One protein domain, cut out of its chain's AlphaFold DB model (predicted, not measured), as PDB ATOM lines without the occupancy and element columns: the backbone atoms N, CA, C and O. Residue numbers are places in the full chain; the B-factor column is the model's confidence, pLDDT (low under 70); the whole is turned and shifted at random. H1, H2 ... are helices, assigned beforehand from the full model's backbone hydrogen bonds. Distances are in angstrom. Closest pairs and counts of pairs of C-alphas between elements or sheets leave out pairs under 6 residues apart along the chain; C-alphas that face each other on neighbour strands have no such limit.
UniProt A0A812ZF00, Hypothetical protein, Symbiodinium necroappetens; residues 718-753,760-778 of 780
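This is residues 718 to 753 and 760 to 778 of the 780 residues of the protein "Hypothetical protein" of Symbiodinium necroappetens (UniProt A0A812ZF00). The printed part has little regular structure: it is an open, flat frame of mostly unnamed chain, with a short helix, H1, towards one end of its length and another, H2, towards the other. The stretch from residues 718 to 735 bridges the two ends, and residues 744 to 753 and 760 to 769 lead from H1 to the cut and from the cut to H2. It has 55 residues with two named helices, H1 then H2, and no named strand; the class is all helix, with 15 residues in named elements. It is extended, with a radius of gyration of the C-alphas of 17.1 A and spans of 47 by 35 by 13 A.

H1, residues 736 to 743, begins at C-alpha 736 (-62.462, -28.132, -40.229) and is 10.4 A long. H2, residues 770 to 776, is 9.9 A long and ends at C-alpha 776 (-30.057, -19.644, -46.176).

H1 and H2 are apart, with no C-alpha of the one within 8 A of the other. In both, every O i to N i+4 pair is within hydrogen-bond range. Residues 723 to 729 stand free.

The C-alphas of Asn 736 and Gly 768, the two farthest apart, are 46.8 A apart. The link from H1 to H2 runs across the cut; residues 754 to 759 are not printed, and C-alphas 753 and 760 are 17.1 A apart. The mean pLDDT of the printed part is 88.5, and no printed residue is under 70.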
ATOM      1  N   ASP A 718     -27.243 -16.948 -53.711       85.81
ATOM      2  CA  ASP A 718     -27.524 -15.508 -53.650       85.81
ATOM      3  C   ASP A 718     -28.855 -15.144 -54.344       85.81
ATOM      4  O   ASP A 718     -29.411 -14.060 -54.140       85.81
ATOM      5  N   ARG A 719     -29.403 -16.080 -55.135       84.56
ATOM      6  CA  ARG A 719     -30.738 -15.993 -55.746       84.56
ATOM      7  C   ARG A 719     -31.845 -16.554 -54.851       84.56
ATOM      8  O   ARG A 719     -33.009 -16.236 -55.087       84.56
ATOM      9  N   ILE A 720     -31.515 -17.345 -53.826       85.12
ATOM     10  CA  ILE A 720     -32.495 -17.841 -52.854       85.12
ATOM     11  C   ILE A 720     -32.773 -16.744 -51.828       85.12
ATOM     12  O   ILE A 720     -31.965 -16.461 -50.944       85.12
ATOM     13  N   LYS A 721     -33.956 -16.138 -51.941       83.69
ATOM     14  CA  LYS A 721     -34.478 -15.157 -50.988       83.69
ATOM     15  C   LYS A 721     -35.738 -15.725 -50.345       83.69
ATOM     16  O   LYS A 721     -36.767 -15.825 -51.002       83.69
ATOM     17  N   PHE A 722     -35.650 -16.077 -49.066       83.38
ATOM     18  CA  PHE A 722     -36.824 -16.353 -48.239       83.38
ATOM     19  C   PHE A 722     -37.475 -15.007 -47.898       83.38
ATOM     20  O   PHE A 722     -36.852 -14.160 -47.255       83.38
ATOM     21  N   VAL A 723     -38.677 -14.757 -48.427       77.81
ATOM     22  CA  VAL A 723     -39.338 -13.440 -48.376       77.81
ATOM     23  C   VAL A 723     -40.186 -13.327 -47.107       77.81
ATOM     24  O   VAL A 723     -41.410 -13.281 -47.161       77.81
ATOM     25  N   GLY A 724     -39.495 -13.290 -45.963       80.50
ATOM     26  CA  GLY A 724     -40.102 -13.229 -44.631       80.50
ATOM     27  C   GLY A 724     -40.874 -14.491 -44.240       80.50
ATOM     28  O   GLY A 724     -40.889 -15.485 -44.970       80.50
ATOM     29  N   ASP A 725     -41.531 -14.430 -43.084       77.12
ATOM     30  CA  ASP A 725     -42.558 -15.402 -42.716       77.12
ATOM     31  C   ASP A 725     -43.793 -15.199 -43.616       77.12
ATOM     32  O   ASP A 725     -44.222 -14.054 -43.811       77.12
ATOM     33  N   PRO A 726     -44.401 -16.264 -44.172       77.06
ATOM     34  CA  PRO A 726     -45.592 -16.131 -45.002       77.06
ATOM     35  C   PRO A 726     -46.774 -15.637 -44.156       77.06
ATOM     36  O   PRO A 726     -47.375 -16.391 -43.396       77.06
ATOM     37  N   SER A 727     -47.139 -14.364 -44.320       85.75
ATOM     38  CA  SER A 727     -48.206 -13.694 -43.558       85.75
ATOM     39  C   SER A 727     -49.631 -14.156 -43.901       85.75
ATOM     40  O   SER A 727     -50.594 -13.711 -43.275       85.75
ATOM     41  N   PHE A 728     -49.781 -15.042 -44.887       89.94
ATOM     42  CA  PHE A 728     -51.052 -15.660 -45.240       89.94
ATOM     43  C   PHE A 728     -51.378 -16.803 -44.272       89.94
ATOM     44  O   PHE A 728     -50.824 -17.895 -44.385       89.94
ATOM     45  N   ASP A 729     -52.309 -16.561 -43.350       91.44
ATOM     46  CA  ASP A 729     -52.919 -17.620 -42.547       91.44
ATOM     47  C   ASP A 729     -54.011 -18.334 -43.371       91.44
ATOM     48  O   ASP A 729     -55.041 -17.722 -43.674       91.44
ATOM     49  N   PRO A 730     -53.840 -19.618 -43.744       94.12
ATOM     50  CA  PRO A 730     -54.837 -20.340 -44.524       94.12
ATOM     51  C   PRO A 730     -56.037 -20.790 -43.680       94.12
ATOM     52  O   PRO A 730     -57.064 -21.161 -44.249       94.12
ATOM     53  N   ARG A 731     -55.950 -20.785 -42.338       95.38
ATOM     54  CA  ARG A 731     -56.960 -21.398 -41.456       95.38
ATOM     55  C   ARG A 731     -58.395 -20.909 -41.698       95.38
ATOM     56  O   ARG A 731     -59.271 -21.774 -41.663       95.38
ATOM     57  N   PRO A 732     -58.685 -19.623 -41.994       96.44
ATOM     58  CA  PRO A 732     -60.046 -19.175 -42.317       96.44
ATOM     59  C   PRO A 732     -60.628 -19.790 -43.599       96.44
ATOM     60  O   PRO A 732     -61.845 -19.911 -43.714       96.44
ATOM     61  N   TYR A 733     -59.771 -20.178 -44.549       95.81
ATOM     62  CA  TYR A 733     -60.147 -20.711 -45.863       95.81
ATOM     63  C   TYR A 733     -60.176 -22.246 -45.908       95.81
ATOM     64  O   TYR A 733     -60.795 -22.824 -46.798       95.81
ATOM     65  N   LEU A 734     -59.515 -22.906 -44.953       95.50
ATOM     66  CA  LEU A 734     -59.564 -24.355 -44.778       95.50
ATOM     67  C   LEU A 734     -60.843 -24.775 -44.044       95.50
ATOM     68  O   LEU A 734     -61.255 -24.138 -43.070       95.50
ATOM     69  N   ASP A 735     -61.429 -25.891 -44.476       97.06
ATOM     70  CA  ASP A 735     -62.497 -26.574 -43.749       97.06
ATOM     71  C   ASP A 735     -61.972 -27.169 -42.426       97.06
ATOM     72  O   ASP A 735     -60.765 -27.231 -42.186       97.06
ATOM     73  N   ASN A 736     -62.864 -27.637 -41.549       96.06
ATOM     74  CA  ASN A 736     -62.462 -28.132 -40.229       96.06
ATOM     75  C   ASN A 736     -61.501 -29.338 -40.295       96.06
ATOM     76  O   ASN A 736     -60.628 -29.453 -39.432       96.06
ATOM     77  N   TYR A 737     -61.612 -30.207 -41.308       95.88
ATOM     78  CA  TYR A 737     -60.703 -31.339 -41.483       95.88
ATOM     79  C   TYR A 737     -59.325 -30.872 -41.966       95.88
ATOM     80  O   TYR A 737     -58.331 -31.106 -41.273       95.88
ATOM     81  N   SER A 738     -59.251 -30.119 -43.070       95.56
ATOM     82  CA  SER A 738     -57.967 -29.620 -43.591       95.56
ATOM     83  C   SER A 738     -57.278 -28.654 -42.623       95.56
ATOM     84  O   SER A 738     -56.052 -28.666 -42.517       95.56
ATOM     85  N   ARG A 739     -58.041 -27.867 -41.849       96.94
ATOM     86  CA  ARG A 739     -57.514 -27.031 -40.759       96.94
ATOM     87  C   ARG A 739     -56.874 -27.883 -39.667       96.94
ATOM     88  O   ARG A 739     -55.781 -27.553 -39.223       96.94
ATOM     89  N   SER A 740     -57.498 -28.995 -39.273       96.19
ATOM     90  CA  SER A 740     -56.918 -29.900 -38.273       96.19
ATOM     91  C   SER A 740     -55.624 -30.573 -38.757       96.19
ATOM     92  O   SER A 740     -54.677 -30.686 -37.978       96.19
ATOM     93  N   ILE A 741     -55.534 -30.918 -40.049       96.12
ATOM     94  CA  ILE A 741     -54.295 -31.401 -40.685       96.12
ATOM     95  C   ILE A 741     -53.226 -30.303 -40.695       96.12
ATOM     96  O   ILE A 741     -52.081 -30.568 -40.341       96.12
ATOM     97  N   TYR A 742     -53.588 -29.071 -41.064       94.81
ATOM     98  CA  TYR A 742     -52.666 -27.933 -41.120       94.81
ATOM     99  C   TYR A 742     -52.117 -27.539 -39.738       94.81
ATOM    100  O   TYR A 742     -50.925 -27.279 -39.594       94.81
ATOM    101  N   GLU A 743     -52.963 -27.532 -38.706       96.00
ATOM    102  CA  GLU A 743     -52.566 -27.205 -37.331       96.00
ATOM    103  C   GLU A 743     -51.791 -28.336 -36.639       96.00
ATOM    104  O   GLU A 743     -51.008 -28.074 -35.724       96.00
ATOM    105  N   LYS A 744     -52.023 -29.599 -37.027       96.00
ATOM    106  CA  LYS A 744     -51.455 -30.787 -36.366       96.00
ATOM    107  C   LYS A 744     -50.985 -31.846 -37.379       96.00
ATOM    108  O   LYS A 744     -51.381 -33.007 -37.272       96.00
ATOM    109  N   PRO A 745     -50.082 -31.525 -38.325       94.19
ATOM    110  CA  PRO A 745     -49.696 -32.454 -39.395       94.19
ATOM    111  C   PRO A 745     -49.095 -33.763 -38.863       94.19
ATOM    112  O   PRO A 745     -49.240 -34.817 -39.476       94.19
ATOM    113  N   MET A 746     -48.483 -33.730 -37.676       91.00
ATOM    114  CA  MET A 746     -47.921 -34.911 -37.018       91.00
ATOM    115  C   MET A 746     -48.964 -35.892 -36.453       91.00
ATOM    116  O   MET A 746     -48.604 -37.046 -36.248       91.00
ATOM    117  N   SER A 747     -50.228 -35.498 -36.224       95.00
ATOM    118  CA  SER A 747     -51.289 -36.440 -35.805       95.00
ATOM    119  C   SER A 747     -52.017 -37.107 -36.975       95.00
ATOM    120  O   SER A 747     -52.711 -38.093 -36.763       95.00
ATOM    121  N   PHE A 748     -51.848 -36.589 -38.195       92.19
ATOM    122  CA  PHE A 748     -52.392 -37.162 -39.436       92.19
ATOM    123  C   PHE A 748     -51.318 -37.838 -40.300       92.19
ATOM    124  O   PHE A 748     -51.607 -38.356 -41.374       92.19
ATOM    125  N   ARG A 749     -50.064 -37.839 -39.836       88.75
ATOM    126  CA  ARG A 749     -48.954 -38.515 -40.498       88.75
ATOM    127  C   ARG A 749     -49.057 -40.022 -40.280       88.75
ATOM    128  O   ARG A 749     -48.809 -40.504 -39.176       88.75
ATOM    129  N   GLU A 750     -49.320 -40.761 -41.351       87.44
ATOM    130  CA  GLU A 750     -49.125 -42.211 -41.355       87.44
ATOM    131  C   GLU A 750     -47.662 -42.557 -41.006       87.44
ATOM    132  O   GLU A 750     -46.730 -41.872 -41.459       87.44
ATOM    133  N   PRO A 751     -47.417 -43.597 -40.186       82.75
ATOM    134  CA  PRO A 751     -46.064 -44.036 -39.882       82.75
ATOM    135  C   PRO A 751     -45.408 -44.550 -41.166       82.75
ATOM    136  O   PRO A 751     -45.859 -45.531 -41.752       82.75
ATOM    137  N   ILE A 752     -44.335 -43.884 -41.604       77.62
ATOM    138  CA  ILE A 752     -43.595 -44.293 -42.805       77.62
ATOM    139  C   ILE A 752     -43.108 -45.736 -42.591       77.62
ATOM    140  O   ILE A 752     -42.426 -45.979 -41.588       77.62
ATOM    141  N   PRO A 753     -43.435 -46.689 -43.486       84.50
ATOM    142  CA  PRO A 753     -43.005 -48.071 -43.332       84.50
ATOM    143  C   PRO A 753     -41.469 -48.147 -43.318       84.50
ATOM    144  O   PRO A 753     -40.815 -47.417 -44.065       84.50
ATOM    145  N   ARG A 760     -31.926 -40.117 -51.828       74.12
ATOM    146  CA  ARG A 760     -30.897 -39.161 -51.395       74.12
ATOM    147  C   ARG A 760     -30.851 -37.959 -52.341       74.12
ATOM    148  O   ARG A 760     -30.115 -37.967 -53.325       74.12
ATOM    149  N   ALA A 761     -31.625 -36.922 -52.028       73.75
ATOM    150  CA  ALA A 761     -31.663 -35.671 -52.777       73.75
ATOM    151  C   ALA A 761     -30.285 -34.975 -52.790       73.75
ATOM    152  O   ALA A 761     -29.888 -34.309 -51.833       73.75
ATOM    153  N   GLN A 762     -29.537 -35.130 -53.886       80.06
ATOM    154  CA  GLN A 762     -28.232 -34.491 -54.069       80.06
ATOM    155  C   GLN A 762     -28.394 -33.018 -54.471       80.06
ATOM    156  O   GLN A 762     -28.462 -32.688 -55.656       80.06
ATOM    157  N   VAL A 763     -28.419 -32.109 -53.494       82.50
ATOM    158  CA  VAL A 763     -28.495 -30.663 -53.765       82.50
ATOM    159  C   VAL A 763     -27.154 -30.147 -54.309       82.50
ATOM    160  O   VAL A 763     -26.234 -29.804 -53.558       82.50
ATOM    161  N   ARG A 764     -27.025 -30.101 -55.641       81.56
ATOM    162  CA  ARG A 764     -25.805 -29.639 -56.321       81.56
ATOM    163  C   ARG A 764     -25.585 -28.146 -56.074       81.56
ATOM    164  O   ARG A 764     -26.396 -27.306 -56.442       81.56
ATOM    165  N   THR A 765     -24.458 -27.831 -55.448       88.62
ATOM    166  CA  THR A 765     -24.020 -26.478 -55.082       88.62
ATOM    167  C   THR A 765     -22.524 -26.334 -55.336       88.62
ATOM    168  O   THR A 765     -21.749 -27.259 -55.056       88.62
ATOM    169  N   VAL A 766     -22.121 -25.156 -55.828       86.25
ATOM    170  CA  VAL A 766     -20.711 -24.782 -56.032       86.25
ATOM    171  C   VAL A 766     -19.939 -25.006 -54.720       86.25
ATOM    172  O   VAL A 766     -20.431 -24.567 -53.677       86.25
ATOM    173  N   PRO A 767     -18.755 -25.656 -54.721       81.31
ATOM    174  CA  PRO A 767     -18.064 -26.058 -53.489       81.31
ATOM    175  C   PRO A 767     -17.868 -24.944 -52.447       81.31
ATOM    176  O   PRO A 767     -18.039 -25.200 -51.258       81.31
ATOM    177  N   GLY A 768     -17.611 -23.701 -52.874       86.56
ATOM    178  CA  GLY A 768     -17.518 -22.545 -51.972       86.56
ATOM    179  C   GLY A 768     -18.862 -22.017 -51.443       86.56
ATOM    180  O   GLY A 768     -18.920 -21.500 -50.330       86.56
ATOM    181  N   LYS A 769     -19.969 -22.172 -52.189       90.62
ATOM    182  CA  LYS A 769     -21.291 -21.638 -51.800       90.62
ATOM    183  C   LYS A 769     -22.099 -22.568 -50.879       90.62
ATOM    184  O   LYS A 769     -23.115 -22.136 -50.343       90.62
ATOM    185  N   ARG A 770     -21.657 -23.806 -50.615       90.62
ATOM    186  CA  ARG A 770     -22.407 -24.798 -49.802       90.62
ATOM    187  C   ARG A 770     -22.797 -24.292 -48.409       90.62
ATOM    188  O   ARG A 770     -23.935 -24.467 -47.981       90.62
ATOM    189  N   LEU A 771     -21.875 -23.613 -47.722       91.44
ATOM    190  CA  LEU A 771     -22.145 -22.980 -46.424       91.44
ATOM    191  C   LEU A 771     -23.098 -21.779 -46.541       91.44
ATOM    192  O   LEU A 771     -23.807 -21.481 -45.586       91.44
ATOM    193  N   GLY A 772     -23.144 -21.114 -47.698       91.00
ATOM    194  CA  GLY A 772     -24.151 -20.102 -48.021       91.00
ATOM    195  C   GLY A 772     -25.550 -20.711 -48.087       91.00
ATOM    196  O   GLY A 772     -26.438 -20.245 -47.378       91.00
ATOM    197  N   LEU A 773     -25.725 -21.812 -48.834       90.75
ATOM    198  CA  LEU A 773     -27.011 -22.519 -48.905       90.75
ATOM    199  C   LEU A 773     -27.487 -22.975 -47.520       90.75
ATOM    200  O   LEU A 773     -28.625 -22.707 -47.153       90.75
ATOM    201  N   LEU A 774     -26.621 -23.616 -46.730       90.56
ATOM    202  CA  LEU A 774     -26.977 -24.102 -45.388       90.56
ATOM    203  C   LEU A 774     -27.281 -22.968 -44.391       90.56
ATOM    204  O   LEU A 774     -28.007 -23.182 -43.426       90.56
ATOM    205  N   ARG A 775     -26.749 -21.757 -44.612       91.12
ATOM    206  CA  ARG A 775     -27.126 -20.553 -43.848       91.12
ATOM    207  C   ARG A 775     -28.443 -19.944 -44.335       91.12
ATOM    208  O   ARG A 775     -29.142 -19.347 -43.526       91.12
ATOM    209  N   ALA A 776     -28.777 -20.080 -45.618       86.62
ATOM    210  CA  ALA A 776     -30.057 -19.644 -46.176       86.62
ATOM    211  C   ALA A 776     -31.201 -20.575 -45.729       86.62
ATOM    212  O   ALA A 776     -32.167 -20.093 -45.151       86.62
ATOM    213  N   LEU A 777     -31.027 -21.898 -45.863       87.25
ATOM    214  CA  LEU A 777     -31.929 -22.972 -45.387       87.25
ATOM    215  C   LEU A 777     -32.020 -23.110 -43.847       87.25
ATOM    216  O   LEU A 777     -32.501 -24.120 -43.339       87.25
ATOM    217  N   ARG A 778     -31.468 -22.147 -43.103       86.81
ATOM    218  CA  ARG A 778     -31.610 -22.004 -41.645       86.81
ATOM    219  C   ARG A 778     -32.239 -20.647 -41.265       86.81
ATOM    220  O   ARG A 778     -32.372 -20.336 -40.083       86.81
TER     221      ARG A 778